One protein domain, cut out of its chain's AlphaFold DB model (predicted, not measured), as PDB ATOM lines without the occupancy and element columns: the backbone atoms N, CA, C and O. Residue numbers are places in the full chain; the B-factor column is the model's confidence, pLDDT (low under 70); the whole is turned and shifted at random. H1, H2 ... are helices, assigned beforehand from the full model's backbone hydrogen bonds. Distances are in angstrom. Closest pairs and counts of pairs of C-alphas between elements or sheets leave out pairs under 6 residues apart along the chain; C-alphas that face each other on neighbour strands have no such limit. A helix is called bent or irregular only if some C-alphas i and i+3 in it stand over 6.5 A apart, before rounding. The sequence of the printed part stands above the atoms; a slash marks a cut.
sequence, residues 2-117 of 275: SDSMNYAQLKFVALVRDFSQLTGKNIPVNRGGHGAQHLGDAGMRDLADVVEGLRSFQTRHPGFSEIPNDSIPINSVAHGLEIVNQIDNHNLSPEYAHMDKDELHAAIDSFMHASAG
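What this domain is: This is residues 2 to 117 of the 275 residues of an uncharacterized protein of Pandoraea iniqua (UniProt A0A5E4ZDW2). Four helices form a bundle round the long, kinked H2: H1 crosses it, while H3 and H4, side by side, pack on its residues 35 to 47. Residues 59 to 64 stick out. The 116 printed residues, with helices named H1 to H4 in chain order and no named strand, are all helix in class and compact, with a radius of gyration of the C-alphas of 14.1 A and spans of 44 by 34 by 23 A.

How they stand to each other: H1, residues 2 to 23, touches the hub H2, residues 35 to 60, at a steep tilt of 43 degrees; their closest C-alphas, Gln 9 and Ala 36, are 5.5 A apart. H3, residues 72 to 88, and H4, residues 101 to 113, form a hairpin, closest at the C-alphas of Gly 80 and Ile 108, 4.9 A. H1 and H4 are apart. O i to N i+4 pairs are within hydrogen-bond range throughout H1, H3 and H4, and in 20 of 22 in H2.

Where its parts are: H1 begins at C-alpha 2 (-24.157, -1.245, 126.963) and spans 32.0 A. H2 spans 30.8 A and is irregular, C-alphas 38 and 41 being 9.3 A apart. H3 spans 24.5 A; H4, 18.1 A, ends at C-alpha 113 (-51.107, -1.614, 117.177).

The domain as a whole: The printed part has no cut, and its three links are long. Residues 2 to 5, 65 to 70 and 114 to 117 have pLDDT under 70.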
ATOM      1  N   SER A   2     -24.574  -1.693 128.311       59.41
ATOM      2  CA  SER A   2     -24.157  -1.245 126.963       59.41
ATOM      3  C   SER A   2     -24.543  -2.221 125.845       59.41
ATOM      4  O   SER A   2     -25.014  -1.805 124.792       59.41
ATOM      5  N   ASP A   3     -24.389  -3.523 126.090       63.00
ATOM      6  CA  ASP A   3     -24.477  -4.531 125.025       63.00
ATOM      7  C   ASP A   3     -25.930  -4.813 124.611       63.00
ATOM      8  O   ASP A   3     -26.220  -5.013 123.434       63.00
ATOM      9  N   SER A   4     -26.867  -4.734 125.562       62.53
ATOM     10  CA  SER A   4     -28.308  -4.868 125.310       62.53
ATOM     11  C   SER A   4     -28.884  -3.670 124.554       62.53
ATOM     12  O   SER A   4     -29.748  -3.841 123.698       62.53
ATOM     13  N   MET A   5     -28.392  -2.459 124.840       61.28
ATOM     14  CA  MET A   5     -28.850  -1.237 124.171       61.28
ATOM     15  C   MET A   5     -28.366  -1.186 122.717       61.28
ATOM     16  O   MET A   5     -29.133  -0.836 121.824       61.28
ATOM     17  N   ASN A   6     -27.128  -1.628 122.473       78.50
ATOM     18  CA  ASN A   6     -26.570  -1.767 121.129       78.50
ATOM     19  C   ASN A   6     -27.325  -2.840 120.314       78.50
ATOM     20  O   ASN A   6     -27.657  -2.635 119.148       78.50
ATOM     21  N   TYR A   7     -27.701  -3.956 120.950       83.69
ATOM     22  CA  TYR A   7     -28.506  -4.999 120.309       83.69
ATOM     23  C   TYR A   7     -29.902  -4.512 119.882       83.69
ATOM     24  O   TYR A   7     -30.319  -4.768 118.753       83.69
ATOM     25  N   ALA A   8     -30.617  -3.781 120.745       85.19
ATOM     26  CA  ALA A   8     -31.945  -3.250 120.423       85.19
ATOM     27  C   ALA A   8     -31.910  -2.252 119.250       85.19
ATOM     28  O   ALA A   8     -32.749  -2.325 118.353       85.19
ATOM     29  N   GLN A   9     -30.901  -1.377 119.215       89.38
ATOM     30  CA  GLN A   9     -30.696  -0.406 118.135       89.38
ATOM     31  C   GLN A   9     -30.400  -1.089 116.792       89.38
ATOM     32  O   GLN A   9     -31.014  -0.761 115.776       89.38
ATOM     33  N   LEU A  10     -29.507  -2.086 116.783       89.62
ATOM     34  CA  LEU A  10     -29.213  -2.871 115.580       89.62
ATOM     35  C   LEU A  10     -30.440  -3.648 115.093       89.62
ATOM     36  O   LEU A  10     -30.716  -3.670 113.892       89.62
ATOM     37  N   LYS A  11     -31.201  -4.246 116.019       91.81
ATOM     38  CA  LYS A  11     -32.443  -4.958 115.702       91.81
ATOM     39  C   LYS A  11     -33.472  -4.022 115.072       91.81
ATOM     40  O   LYS A  11     -34.073  -4.392 114.072       91.81
ATOM     41  N   PHE A  12     -33.646  -2.814 115.606       93.19
ATOM     42  CA  PHE A  12     -34.565  -1.819 115.049       93.19
ATOM     43  C   PHE A  12     -34.199  -1.460 113.606       93.19
ATOM     44  O   PHE A  12     -35.037  -1.558 112.715       93.19
ATOM     45  N   VAL A  13     -32.927  -1.138 113.348       92.62
ATOM     46  CA  VAL A  13     -32.450  -0.817 111.992       92.62
ATOM     47  C   VAL A  13     -32.687  -1.979 111.025       92.62
ATOM     48  O   VAL A  13     -33.088  -1.748 109.885       92.62
ATOM     49  N   ALA A  14     -32.442  -3.218 111.459       93.44
ATOM     50  CA  ALA A  14     -32.694  -4.401 110.643       93.44
ATOM     51  C   ALA A  14     -34.189  -4.566 110.329       93.44
ATOM     52  O   ALA A  14     -34.549  -4.712 109.166       93.44
ATOM     53  N   LEU A  15     -35.055  -4.455 111.337       94.44
ATOM     54  CA  LEU A  15     -36.499  -4.589 111.165       94.44
ATOM     55  C   LEU A  15     -37.090  -3.513 110.248       94.44
ATOM     56  O   LEU A  15     -37.885  -3.842 109.374       94.44
ATOM     57  N   VAL A  16     -36.683  -2.247 110.386       93.75
ATOM     58  CA  VAL A  16     -37.163  -1.165 109.505       93.75
ATOM     59  C   VAL A  16     -36.724  -1.393 108.058       93.75
ATOM     60  O   VAL A  16     -37.495  -1.144 107.130       93.75
ATOM     61  N   ARG A  17     -35.506  -1.908 107.839       93.00
ATOM     62  CA  ARG A  17     -35.026  -2.271 106.496       93.00
ATOM     63  C   ARG A  17     -35.804  -3.436 105.909       93.00
ATOM     64  O   ARG A  17     -36.216  -3.342 104.757       93.00
ATOM     65  N   ASP A  18     -36.015  -4.492 106.686       92.75
ATOM     66  CA  ASP A  18     -36.789  -5.653 106.255       92.75
ATOM     67  C   ASP A  18     -38.226  -5.235 105.923       92.75
ATOM     68  O   ASP A  18     -38.719  -5.544 104.842       92.75
ATOM     69  N   PHE A  19     -38.865  -4.443 106.787       91.56
ATOM     70  CA  PHE A  19     -40.185  -3.870 106.531       91.56
ATOM     71  C   PHE A  19     -40.206  -3.062 105.226       91.56
ATOM     72  O   PHE A  19     -41.068  -3.277 104.376       91.56
ATOM     73  N   SER A  20     -39.229  -2.171 105.031       91.25
ATOM     74  CA  SER A  20     -39.115  -1.338 103.827       91.25
ATOM     75  C   SER A  20     -38.949  -2.174 102.554       91.25
ATOM     76  O   SER A  20     -39.538  -1.865 101.524       91.25
ATOM     77  N   GLN A  21     -38.171  -3.258 102.617       90.19
ATOM     78  CA  GLN A  21     -37.966  -4.173 101.490       90.19
ATOM     79  C   GLN A  21     -39.220  -4.990 101.172       90.19
ATOM     80  O   GLN A  21     -39.571  -5.128 100.004       90.19
ATOM     81  N   LEU A  22     -39.896  -5.513 102.198       87.50
ATOM     82  CA  LEU A  22     -41.087  -6.352 102.044       87.50
ATOM     83  C   LEU A  22     -42.296  -5.555 101.535       87.50
ATOM     84  O   LEU A  22     -43.135  -6.114 100.833       87.50
ATOM     85  N   THR A  23     -42.383  -4.269 101.884       85.19
ATOM     86  CA  THR A  23     -43.541  -3.403 101.589       85.19
ATOM     87  C   THR A  23     -43.275  -2.340 100.523       85.19
ATOM     88  O   THR A  23     -44.186  -1.618 100.142       85.19
ATOM     89  N   GLY A  24     -42.025  -2.160 100.086       87.25
ATOM     90  CA  GLY A  24     -41.631  -1.073  99.183       87.25
ATOM     91  C   GLY A  24     -41.708   0.337  99.793       87.25
ATOM     92  O   GLY A  24     -41.474   1.317  99.083       87.25
ATOM     93  N   LYS A  25     -42.028   0.476 101.088       87.94
ATOM     94  CA  LYS A  25     -42.060   1.768 101.789       87.94
ATOM     95  C   LYS A  25     -40.641   2.247 102.060       87.94
ATOM     96  O   LYS A  25     -39.846   1.534 102.657       87.94
ATOM     97  N   ASN A  26     -40.314   3.467 101.649       87.81
ATOM     98  CA  ASN A  26     -38.999   4.040 101.911       87.81
ATOM     99  C   ASN A  26     -38.988   4.752 103.267       87.81
ATOM    100  O   ASN A  26     -39.211   5.961 103.328       87.81
ATOM    101  N   ILE A  27     -38.735   4.002 104.340       87.94
ATOM    102  CA  ILE A  27     -38.689   4.557 105.693       87.94
ATOM    103  C   ILE A  27     -37.242   4.928 106.038       87.94
ATOM    104  O   ILE A  27     -36.388   4.041 106.159       87.94
ATOM    105  N   PRO A  28     -36.925   6.225 106.202       83.62
ATOM    106  CA  PRO A  28     -35.599   6.636 106.635       83.62
ATOM    107  C   PRO A  28     -35.323   6.124 108.053       83.62
ATOM    108  O   PRO A  28     -36.156   6.256 108.946       83.62
ATOM    109  N   VAL A  29     -34.133   5.552 108.266       81.69
ATOM    110  CA  VAL A  29     -33.673   5.128 109.593       81.69
ATOM    111  C   VAL A  29     -32.250   5.616 109.838       81.69
ATOM    112  O   VAL A  29     -31.359   5.449 108.996       81.69
ATOM    113  N   ASN A  30     -32.016   6.211 111.005       77.50
ATOM    114  CA  ASN A  30     -30.673   6.569 111.441       77.50
ATOM    115  C   ASN A  30     -29.824   5.301 111.619       77.50
ATOM    116  O   ASN A  30     -30.267   4.309 112.202       77.50
ATOM    117  N   ARG A  31     -28.568   5.337 111.154       72.38
ATOM    118  CA  ARG A  31     -27.612   4.225 111.301       72.38
ATOM    119  C   ARG A  31     -27.358   3.843 112.763       72.38
ATOM    120  O   ARG A  31     -27.006   2.695 113.007       72.38
ATOM    121  N   GLY A  32     -27.529   4.779 113.700       76.81
ATOM    122  CA  GLY A  32     -27.396   4.547 115.142       76.81
ATOM    123  C   GLY A  32     -28.589   3.838 115.792       76.81
ATOM    124  O   GLY A  32     -28.487   3.429 116.942       76.81
ATOM    125  N   GLY A  33     -29.717   3.687 115.086       80.69
ATOM    126  CA  GLY A  33     -30.878   2.929 115.562       80.69
ATOM    127  C   GLY A  33     -31.555   3.471 116.824       80.69
ATOM    128  O   GLY A  33     -32.316   2.745 117.458       80.69
ATOM    129  N   HIS A  34     -31.297   4.727 117.201       85.38
ATOM    130  CA  HIS A  34     -31.825   5.360 118.415       85.38
ATOM    131  C   HIS A  34     -33.359   5.386 118.470       85.38
ATOM    132  O   HIS A  34     -33.922   5.317 119.561       85.38
ATOM    133  N   GLY A  35     -34.023   5.330 117.308       83.00
ATOM    134  CA  GLY A  35     -35.467   5.120 117.177       83.00
ATOM    135  C   GLY A  35     -36.028   3.946 117.992       83.00
ATOM    136  O   GLY A  35     -37.158   4.026 118.463       83.00
ATOM    137  N   ALA A  36     -35.222   2.912 118.273       85.69
ATOM    138  CA  ALA A  36     -35.607   1.803 119.150       85.69
ATOM    139  C   ALA A  36     -36.085   2.268 120.541       85.69
ATOM    140  O   ALA A  36     -36.975   1.660 121.127       85.69
ATOM    141  N   GLN A  37     -35.504   3.351 121.073       87.19
ATOM    142  CA  GLN A  37     -35.867   3.894 122.385       87.19
ATOM    143  C   GLN A  37     -37.233   4.586 122.378       87.19
ATOM    144  O   GLN A  37     -37.910   4.582 123.400       87.19
ATOM    145  N   HIS A  38     -37.617   5.168 121.240       87.00
ATOM    146  CA  HIS A  38     -38.900   5.848 121.052       87.00
ATOM    147  C   HIS A  38     -40.028   4.874 120.718       87.00
ATOM    148  O   HIS A  38     -41.183   5.152 120.998       87.00
ATOM    149  N   LEU A  39     -39.686   3.729 120.129       87.38
ATOM    150  CA  LEU A  39     -40.645   2.670 119.839       87.38
ATOM    151  C   LEU A  39     -40.958   1.806 121.077       87.38
ATOM    152  O   LEU A  39     -42.048   1.255 121.193       87.38
ATOM    153  N   GLY A  40     -39.996   1.663 121.994       87.62
ATOM    154  CA  GLY A  40     -40.136   0.821 123.182       87.62
ATOM    155  C   GLY A  40     -40.215  -0.681 122.870       87.62
ATOM    156  O   GLY A  40     -40.214  -1.116 121.719       87.62
ATOM    157  N   ASP A  41     -40.268  -1.509 123.916       87.06
ATOM    158  CA  ASP A  41     -40.254  -2.974 123.767       87.06
ATOM    159  C   ASP A  41     -41.525  -3.525 123.099       87.06
ATOM    160  O   ASP A  41     -41.457  -4.528 122.385       87.06
ATOM    161  N   ALA A  42     -42.677  -2.887 123.340       85.75
ATOM    162  CA  ALA A  42     -43.959  -3.278 122.756       85.75
ATOM    163  C   ALA A  42     -43.978  -3.003 121.247       85.75
ATOM    164  O   ALA A  42     -44.097  -3.947 120.471       85.75
ATOM    165  N   GLY A  43     -43.707  -1.765 120.820       87.75
ATOM    166  CA  GLY A  43     -43.641  -1.443 119.396       87.75
ATOM    167  C   GLY A  43     -42.528  -2.203 118.661       87.75
ATOM    168  O   GLY A  43     -42.705  -2.610 117.515       87.75
ATOM    169  N   MET A  44     -41.391  -2.486 119.319       91.00
ATOM    170  CA  MET A  44     -40.338  -3.347 118.755       91.00
ATOM    171  C   MET A  44     -40.807  -4.786 118.524       91.00
ATOM    172  O   MET A  44     -40.311  -5.452 117.609       91.00
ATOM    173  N   ARG A  45     -41.711  -5.292 119.368       89.69
ATOM    174  CA  ARG A  45     -42.331  -6.606 119.190       89.69
ATOM    175  C   ARG A  45     -43.324  -6.570 118.040       89.69
ATOM    176  O   ARG A  45     -43.196  -7.399 117.151       89.69
ATOM    177  N   ASP A  46     -44.205  -5.578 117.999       87.69
ATOM    178  CA  ASP A  46     -45.196  -5.456 116.926       87.69
ATOM    179  C   ASP A  46     -44.537  -5.304 115.557       87.69
ATOM    180  O   ASP A  46     -44.926  -5.968 114.601       87.69
ATOM    181  N   LEU A  47     -43.477  -4.494 115.459       89.56
ATOM    182  CA  LEU A  47     -42.704  -4.371 114.225       89.56
ATOM    183  C   LEU A  47     -42.098  -5.716 113.806       89.56
ATOM    184  O   LEU A  47     -42.101  -6.054 112.623       89.56
ATOM    185  N   ALA A  48     -41.564  -6.480 114.762       90.75
ATOM    186  CA  ALA A  48     -41.013  -7.801 114.485       90.75
ATOM    187  C   ALA A  48     -42.096  -8.778 114.011       90.75
ATOM    188  O   ALA A  48     -41.872  -9.491 113.034       90.75
ATOM    189  N   ASP A  49     -43.263  -8.764 114.652       88.25
ATOM    190  CA  ASP A  49     -44.408  -9.596 114.292       88.25
ATOM    191  C   ASP A  49     -44.915  -9.241 112.888       88.25
ATOM    192  O   ASP A  49     -45.159 -10.128 112.072       88.25
ATOM    193  N   VAL A  50     -44.997  -7.951 112.551       87.50
ATOM    194  CA  VAL A  50     -45.354  -7.488 111.201       87.50
ATOM    195  C   VAL A  50     -44.342  -7.971 110.166       87.50
ATOM    196  O   VAL A  50     -44.735  -8.564 109.164       87.50
ATOM    197  N   VAL A  51     -43.042  -7.771 110.401       90.06
ATOM    198  CA  VAL A  51     -41.986  -8.215 109.475       90.06
ATOM    199  C   VAL A  51     -42.017  -9.733 109.271       90.06
ATOM    200  O   VAL A  51     -41.927 -10.198 108.132       90.06
ATOM    201  N   GLU A  52     -42.175 -10.510 110.341       89.81
ATOM    202  CA  GLU A  52     -42.241 -11.971 110.258       89.81
ATOM    203  C   GLU A  52     -43.524 -12.449 109.563       89.81
ATOM    204  O   GLU A  52     -43.480 -13.351 108.722       89.81
ATOM    205  N   GLY A  53     -44.659 -11.799 109.825       86.69
ATOM    206  CA  GLY A  53     -45.921 -12.062 109.135       86.69
ATOM    207  C   GLY A  53     -45.817 -11.827 107.631       86.69
ATOM    208  O   GLY A  53     -46.153 -12.710 106.844       86.69
ATOM    209  N   LEU A  54     -45.262 -10.684 107.224       87.25
ATOM    210  CA  LEU A  54     -45.035 -10.346 105.814       87.25
ATOM    211  C   LEU A  54     -44.097 -11.357 105.138       87.25
ATOM    212  O   LEU A  54     -44.398 -11.873 104.059       87.25
ATOM    213  N   ARG A  55     -42.976 -11.687 105.786       88.62
ATOM    214  CA  ARG A  55     -41.987 -12.638 105.264       88.62
ATOM    215  C   ARG A  55     -42.563 -14.045 105.125       88.62
ATOM    216  O   ARG A  55     -42.370 -14.693 104.092       88.62
ATOM    217  N   SER A  56     -43.254 -14.528 106.153       86.75
ATOM    218  CA  SER A  56     -43.867 -15.856 106.147       86.75
ATOM    219  C   SER A  56     -44.965 -15.955 105.088       86.75
ATOM    220  O   SER A  56     -45.030 -16.964 104.381       86.75
ATOM    221  N   PHE A  57     -45.748 -14.889 104.897       85.88
ATOM    222  CA  PHE A  57     -46.754 -14.800 103.847       85.88
ATOM    223  C   PHE A  57     -46.143 -14.867 102.451       85.88
ATOM    224  O   PHE A  57     -46.520 -15.731 101.667       85.88
ATOM    225  N   GLN A  58     -45.153 -14.022 102.148       84.94
ATOM    226  CA  GLN A  58     -44.481 -14.032 100.843       84.94
ATOM    227  C   GLN A  58     -43.791 -15.371 100.559       84.94
ATOM    228  O   GLN A  58     -43.761 -15.822  99.417       84.94
ATOM    229  N   THR A  59     -43.282 -16.039 101.598       86.00
ATOM    230  CA  THR A  59     -42.684 -17.374 101.473       86.00
ATOM    231  C   THR A  59     -43.733 -18.453 101.199       86.00
ATOM    232  O   THR A  59     -43.475 -19.381 100.437       86.00
ATOM    233  N   ARG A  60     -44.911 -18.364 101.829       83.88
ATOM    234  CA  ARG A  60     -46.000 -19.341 101.669       83.88
ATOM    235  C   ARG A  60     -46.834 -19.102 100.413       83.88
ATOM    236  O   ARG A  60     -47.419 -20.053  99.917       83.88
ATOM    237  N   HIS A  61     -46.897 -17.863  99.937       83.50
ATOM    238  CA  HIS A  61     -47.716 -17.421  98.813       83.50
ATOM    239  C   HIS A  61     -46.913 -16.479  97.899       83.50
ATOM    240  O   HIS A  61     -47.287 -15.317  97.725       83.50
ATOM    241  N   PRO A  62     -45.822 -16.949  97.266       80.50
ATOM    242  CA  PRO A  62     -44.976 -16.112  96.417       80.50
ATOM    243  C   PRO A  62     -45.745 -15.505  95.234       80.50
ATOM    244  O   PRO A  62     -45.430 -14.397  94.799       80.50
ATOM    245  N   GLY A  63     -46.798 -16.178  94.748       75.00
ATOM    246  CA  GLY A  63     -47.705 -15.663  93.713       75.00
ATOM    247  C   GLY A  63     -48.611 -14.505  94.157       75.00
ATOM    248  O   GLY A  63     -49.232 -13.875  93.307       75.00
ATOM    249  N   PHE A  64     -48.668 -14.220  95.461       74.88
ATOM    250  CA  PHE A  64     -49.429 -13.137  96.093       74.88
ATOM    251  C   PHE A  64     -48.505 -12.179  96.864       74.88
ATOM    252  O   PHE A  64     -48.934 -11.502  97.793       74.88
ATOM    253  N   SER A  65     -47.218 -12.153  96.507       66.44
ATOM    254  CA  SER A  65     -46.176 -11.433  97.249       66.44
ATOM    255  C   SER A  65     -46.312  -9.908  97.219       66.44
ATOM    256  O   SER A  65     -45.816  -9.239  98.128       66.44
ATOM    257  N   GLU A  66     -47.004  -9.362  96.217       66.50
ATOM    258  CA  GLU A  66     -47.328  -7.940  96.135       66.50
ATOM    259  C   GLU A  66     -48.467  -7.612  97.099       66.50
ATOM    260  O   GLU A  66     -49.650  -7.713  96.770       66.50
ATOM    261  N   ILE A  67     -48.096  -7.214  98.313       67.19
ATOM    262  CA  ILE A  67     -49.051  -6.614  99.231       67.19
ATOM    263  C   ILE A  67     -49.234  -5.156  98.785       67.19
ATOM    264  O   ILE A  67     -48.242  -4.437  98.658       67.19
ATOM    265  N   PRO A  68     -50.467  -4.705  98.516       66.81
ATOM    266  CA  PRO A  68     -50.745  -3.362  98.051       66.81
ATOM    267  C   PRO A  68     -50.164  -2.301  98.981       66.81
ATOM    268  O   PRO A  68     -50.358  -2.318 100.199       66.81
ATOM    269  N   ASN A  69     -49.472  -1.335  98.381       65.06
ATOM    270  CA  ASN A  69     -48.851  -0.222  99.097       65.06
ATOM    271  C   ASN A  69     -49.877   0.686  99.799       65.06
ATOM    272  O   ASN A  69     -49.500   1.495 100.645       65.06
ATOM    273  N   ASP A  70     -51.151   0.612  99.427       68.06
ATOM    274  CA  ASP A  70     -52.274   1.341 100.015       68.06
ATOM    275  C   ASP A  70     -52.930   0.597 101.191       68.06
ATOM    276  O   ASP A  70     -53.846   1.129 101.818       68.06
ATOM    277  N   SER A  71     -52.420  -0.582 101.563       73.69
ATOM    278  CA  SER A  71     -52.923  -1.335 102.706       73.69
ATOM    279  C   SER A  71     -52.816  -0.527 104.006       73.69
ATOM    280  O   SER A  71     -51.725  -0.104 104.402       73.69
ATOM    281  N   ILE A  72     -53.956  -0.310 104.674       75.56
ATOM    282  CA  ILE A  72     -54.065   0.532 105.878       75.56
ATOM    283  C   ILE A  72     -53.043   0.116 106.954       75.56
ATOM    284  O   ILE A  72     -52.313   0.992 107.404       75.56
ATOM    285  N   PRO A  73     -52.884  -1.175 107.319       77.19
ATOM    286  CA  PRO A  73     -51.890  -1.596 108.312       77.19
ATOM    287  C   PRO A  73     -50.446  -1.260 107.946       77.19
ATOM    288  O   PRO A  73     -49.691  -0.788 108.792       77.19
ATOM    289  N   ILE A  74     -50.060  -1.475 106.684       83.50
ATOM    290  CA  ILE A  74     -48.708  -1.160 106.208       83.50
ATOM    291  C   ILE A  74     -48.471   0.346 106.287       83.50
ATOM    292  O   ILE A  74     -47.408   0.778 106.724       83.50
ATOM    293  N   ASN A  75     -49.464   1.146 105.896       86.38
ATOM    294  CA  ASN A  75     -49.383   2.600 105.981       86.38
ATOM    295  C   ASN A  75     -49.331   3.097 107.425       86.38
ATOM    296  O   ASN A  75     -48.532   3.980 107.711       86.38
ATOM    297  N   SER A  76     -50.111   2.508 108.333       86.94
ATOM    298  CA  SER A  76     -50.077   2.852 109.755       86.94
ATOM    299  C   SER A  76     -48.704   2.578 110.358       86.94
ATOM    300  O   SER A  76     -48.102   3.486 110.924       86.94
ATOM    301  N   VAL A  77     -48.152   1.373 110.169       88.94
ATOM    302  CA  VAL A  77     -46.809   1.034 110.672       88.94
ATOM    303  C   VAL A  77     -45.749   1.938 110.042       88.94
ATOM    304  O   VAL A  77     -44.885   2.452 110.750       88.94
ATOM    305  N   ALA A  78     -45.826   2.190 108.730       90.81
ATOM    306  CA  ALA A  78     -44.894   3.090 108.058       90.81
ATOM    307  C   ALA A  78     -44.938   4.507 108.645       90.81
ATOM    308  O   ALA A  78     -43.892   5.074 108.948       90.81
ATOM    309  N   HIS A  79     -46.139   5.040 108.877       90.94
ATOM    310  CA  HIS A  79     -46.344   6.361 109.466       90.94
ATOM    311  C   HIS A  79     -45.818   6.436 110.906       90.94
ATOM    312  O   HIS A  79     -45.105   7.375 111.256       90.94
ATOM    313  N   GLY A  80     -46.071   5.413 111.730       91.00
ATOM    314  CA  GLY A  80     -45.504   5.318 113.080       91.00
ATOM    315  C   GLY A  80     -43.970   5.344 113.075       91.00
ATOM    316  O   GLY A  80     -43.348   6.072 113.851       91.00
ATOM    317  N   LEU A  81     -43.343   4.615 112.149       92.56
ATOM    318  CA  LEU A  81     -41.887   4.616 111.986       92.56
ATOM    319  C   LEU A  81     -41.339   5.948 111.443       92.56
ATOM    320  O   LEU A  81     -40.235   6.352 111.816       92.56
ATOM    321  N   GLU A  82     -42.094   6.654 110.601       91.62
ATOM    322  CA  GLU A  82     -41.743   8.006 110.158       91.62
ATOM    323  C   GLU A  82     -41.730   8.994 111.330       91.62
ATOM    324  O   GLU A  82     -40.779   9.770 111.448       91.62
ATOM    325  N   ILE A  83     -42.716   8.927 112.233       90.00
ATOM    326  CA  ILE A  83     -42.742   9.735 113.464       90.00
ATOM    327  C   ILE A  83     -41.518   9.416 114.330       90.00
ATOM    328  O   ILE A  83     -40.808  10.331 114.746       90.00
ATOM    329  N   VAL A  84     -41.202   8.132 114.540       91.19
ATOM    330  CA  VAL A  84     -39.995   7.709 115.278       91.19
ATOM    331  C   VAL A  84     -38.727   8.318 114.673       91.19
ATOM    332  O   VAL A  84     -37.875   8.837 115.398       91.19
ATOM    333  N   ASN A  85     -38.598   8.304 113.344       89.62
ATOM    334  CA  ASN A  85     -37.462   8.921 112.664       89.62
ATOM    335  C   ASN A  85     -37.452  10.457 112.803       89.62
ATOM    336  O   ASN A  85     -36.381  11.054 112.919       89.62
ATOM    337  N   GLN A  86     -38.610  11.117 112.791       88.75
ATOM    338  CA  GLN A  86     -38.700  12.565 113.006       88.75
ATOM    339  C   GLN A  86     -38.265  12.967 114.422       88.75
ATOM    340  O   GLN A  86     -37.564  13.972 114.567       88.75
ATOM    341  N   ILE A  87     -38.619  12.173 115.441       86.75
ATOM    342  CA  ILE A  87     -38.166  12.378 116.824       86.75
ATOM    343  C   ILE A  87     -36.640  12.280 116.894       86.75
ATOM    344  O   ILE A  87     -35.992  13.202 117.386       86.75
ATOM    345  N   ASP A  88     -36.060  11.208 116.345       85.56
ATOM    346  CA  ASP A  88     -34.609  10.984 116.392       85.56
ATOM    347  C   ASP A  88     -33.822  12.116 115.699       85.56
ATOM    348  O   ASP A  88     -32.798  12.598 116.188       85.56
ATOM    349  N   ASN A  89     -34.349  12.628 114.584       84.75
ATOM    350  CA  ASN A  89     -33.737  13.729 113.839       84.75
ATOM    351  C   ASN A  89     -34.106  15.129 114.362       84.75
ATOM    352  O   ASN A  89     -33.711  16.115 113.741       84.75
ATOM    353  N   HIS A  90     -34.843  15.240 115.475       84.19
ATOM    354  CA  HIS A  90     -35.302  16.515 116.046       84.19
ATOM    355  C   HIS A  90     -36.050  17.400 115.029       84.19
ATOM    356  O   HIS A  90     -35.936  18.626 115.040       84.19
ATOM    357  N   ASN A  91     -36.804  16.769 114.127       87.94
ATOM    358  CA  ASN A  91     -37.500  17.422 113.021       87.94
ATOM    359  C   ASN A  91     -38.948  16.922 112.940       87.94
ATOM    360  O   ASN A  91     -39.381  16.381 111.921       87.94
ATOM    361  N   LEU A  92     -39.664  17.050 114.058       86.75
ATOM    362  CA  LEU A  92     -41.088  16.740 114.143       86.75
ATOM    363  C   LEU A  92     -41.891  17.649 113.216       86.75
ATOM    364  O   LEU A  92     -41.671  18.863 113.161       86.75
ATOM    365  N   SER A  93     -42.854  17.059 112.514       86.31
ATOM    366  CA  SER A  93     -43.838  17.829 111.764       86.31
ATOM    367  C   SER A  93     -44.647  18.743 112.708       86.31
ATOM    368  O   SER A  93     -44.775  18.451 113.902       86.31
ATOM    369  N   PRO A  94     -45.245  19.843 112.206       87.88
ATOM    370  CA  PRO A  94     -46.061  20.744 113.031       87.88
ATOM    371  C   PRO A  94     -47.217  20.048 113.768       87.88
ATOM    372  O   PRO A  94     -47.628  20.492 114.839       87.88
ATOM    373  N   GLU A  95     -47.721  18.948 113.201       87.38
ATOM    374  CA  GLU A  95     -48.768  18.113 113.795       87.38
ATOM    375  C   GLU A  95     -48.321  17.457 115.106       87.38
ATOM    376  O   GLU A  95     -49.127  17.316 116.012       87.38
ATOM    377  N   TYR A  96     -47.042  17.113 115.243       87.69
ATOM    378  CA  TYR A  96     -46.512  16.402 116.413       87.69
ATOM    379  C   TYR A  96     -45.654  17.293 117.314       87.69
ATOM    380  O   TYR A  96     -45.416  16.967 118.471       87.69
ATOM    381  N   ALA A  97     -45.207  18.448 116.816       88.50
ATOM    382  CA  ALA A  97     -44.307  19.350 117.535       88.50
ATOM    383  C   ALA A  97     -44.897  19.951 118.826       88.50
ATOM    384  O   ALA A  97     -44.146  20.459 119.656       88.50
ATOM    385  N   HIS A  98     -46.225  19.935 118.978       88.56
ATOM    386  CA  HIS A  98     -46.920  20.449 120.160       88.56
ATOM    387  C   HIS A  98     -47.283  19.363 121.180       88.56
ATOM    388  O   HIS A  98     -47.741  19.711 122.266       88.56
ATOM    389  N   MET A  99     -47.102  18.088 120.825       90.12
ATOM    390  CA  MET A  99     -47.406  16.961 121.699       90.12
ATOM    391  C   MET A  99     -46.302  16.776 122.737       90.12
ATOM    392  O   MET A  99     -45.116  16.980 122.449       90.12
ATOM    393  N   ASP A 100     -46.680  16.364 123.942       89.31
ATOM    394  CA  ASP A 100     -45.705  15.925 124.932       89.31
ATOM    395  C   ASP A 100     -45.179  14.506 124.638       89.31
ATOM    396  O   ASP A 100     -45.565  13.835 123.677       89.31
ATOM    397  N   LYS A 101     -44.220  14.046 125.447       84.62
ATOM    398  CA  LYS A 101     -43.564  12.749 125.233       84.62
ATOM    399  C   LYS A 101     -44.539  11.571 125.337       84.62
ATOM    400  O   LYS A 101     -44.372  10.593 124.608       84.62
ATOM    401  N   ASP A 102     -45.500  11.643 126.249       86.44
ATOM    402  CA  ASP A 102     -46.438  10.550 126.488       86.44
ATOM    403  C   ASP A 102     -47.499  10.521 125.382       86.44
ATOM    404  O   ASP A 102     -47.839   9.446 124.888       86.44
ATOM    405  N   GLU A 103     -47.937  11.690 124.907       88.50
ATOM    406  CA  GLU A 103     -48.803  11.833 123.731       88.50
ATOM    407  C   GLU A 103     -48.135  11.303 122.453       88.50
ATOM    408  O   GLU A 103     -48.760  10.569 121.685       88.50
ATOM    409  N   LEU A 104     -46.846  11.602 122.245       87.06
ATOM    410  CA  LEU A 104     -46.073  11.083 121.110       87.06
ATOM    411  C   LEU A 104     -45.936   9.560 121.152       87.06
ATOM    412  O   LEU A 104     -46.119   8.901 120.127       87.06
ATOM    413  N   HIS A 105     -45.624   8.988 122.318       85.62
ATOM    414  CA  HIS A 105     -45.571   7.534 122.465       85.62
ATOM    415  C   HIS A 105     -46.942   6.897 122.238       85.62
ATOM    416  O   HIS A 105     -47.027   5.918 121.507       85.62
ATOM    417  N   ALA A 106     -48.019   7.477 122.776       86.88
ATOM    418  CA  ALA A 106     -49.371   6.977 122.545       86.88
ATOM    419  C   ALA A 106     -49.761   7.025 121.057       86.88
ATOM    420  O   ALA A 106     -50.414   6.105 120.560       86.88
ATOM    421  N   ALA A 107     -49.338   8.063 120.327       87.75
ATOM    422  CA  ALA A 107     -49.538   8.151 118.886       87.75
ATOM    423  C   ALA A 107     -48.785   7.033 118.145       87.75
ATOM    424  O   ALA A 107     -49.393   6.316 117.350       87.75
ATOM    425  N   ILE A 108     -47.492   6.841 118.439       89.50
ATOM    426  CA  ILE A 108     -46.677   5.762 117.855       89.50
ATOM    427  C   ILE A 108     -47.304   4.398 118.155       89.50
ATOM    428  O   ILE A 108     -47.543   3.628 117.225       89.50
ATOM    429  N   ASP A 109     -47.633   4.121 119.415       86.81
ATOM    430  CA  ASP A 109     -48.253   2.864 119.838       86.81
ATOM    431  C   ASP A 109     -49.574   2.622 119.102       86.81
ATOM    432  O   ASP A 109     -49.825   1.516 118.624       86.81
ATOM    433  N   SER A 110     -50.399   3.660 118.921       86.44
ATOM    434  CA  SER A 110     -51.644   3.539 118.162       86.44
ATOM    435  C   SER A 110     -51.400   3.139 116.705       86.44
ATOM    436  O   SER A 110     -52.172   2.347 116.164       86.44
ATOM    437  N   PHE A 111     -50.359   3.668 116.061       86.25
ATOM    438  CA  PHE A 111     -50.008   3.303 114.687       86.25
ATOM    439  C   PHE A 111     -49.442   1.882 114.586       86.25
ATOM    440  O   PHE A 111     -49.772   1.162 113.642       86.25
ATOM    441  N   MET A 112     -48.644   1.464 115.570       82.25
ATOM    442  CA  MET A 112     -48.047   0.127 115.619       82.25
ATOM    443  C   MET A 112     -49.076  -0.962 115.940       82.25
ATOM    444  O   MET A 112     -49.041  -2.038 115.351       82.25
ATOM    445  N   HIS A 113     -50.039  -0.678 116.819       78.38
ATOM    446  CA  HIS A 113     -51.107  -1.614 117.177       78.38
ATOM    447  C   HIS A 113     -52.256  -1.663 116.162       78.38
ATOM    448  O   HIS A 113     -52.979  -2.662 116.114       78.38
ATOM    449  N   ALA A 114     -52.421  -0.641 115.313       65.19
ATOM    450  CA  ALA A 114     -53.471  -0.605 114.291       65.19
ATOM    451  C   ALA A 114     -53.379  -1.752 113.267       65.19
ATOM    452  O   ALA A 114     -54.334  -1.981 112.528       65.19
ATOM    453  N   SER A 115     -52.271  -2.500 113.219       58.06
ATOM    454  CA  SER A 115     -52.153  -3.679 112.362       58.06
ATOM    455  C   SER A 115     -52.928  -4.910 112.850       58.06
ATOM    456  O   SER A 115     -53.094  -5.839 112.069       58.06
ATOM    457  N   ALA A 116     -53.421  -4.958 114.093       54.78
ATOM    458  CA  ALA A 116     -54.091  -6.144 114.636       54.78
ATOM    459  C   ALA A 116     -55.488  -6.383 114.015       54.78
ATOM    460  O   ALA A 116     -56.424  -5.616 114.233       54.78
ATOM    461  N   GLY A 117     -55.648  -7.479 113.266       56.25
ATOM    462  CA  GLY A 117     -56.953  -7.997 112.835       56.25
ATOM    463  C   GLY A 117     -57.502  -7.435 111.520       56.25
ATOM    464  O   GLY A 117     -58.708  -7.513 111.289       56.25
TER     465      GLY A 117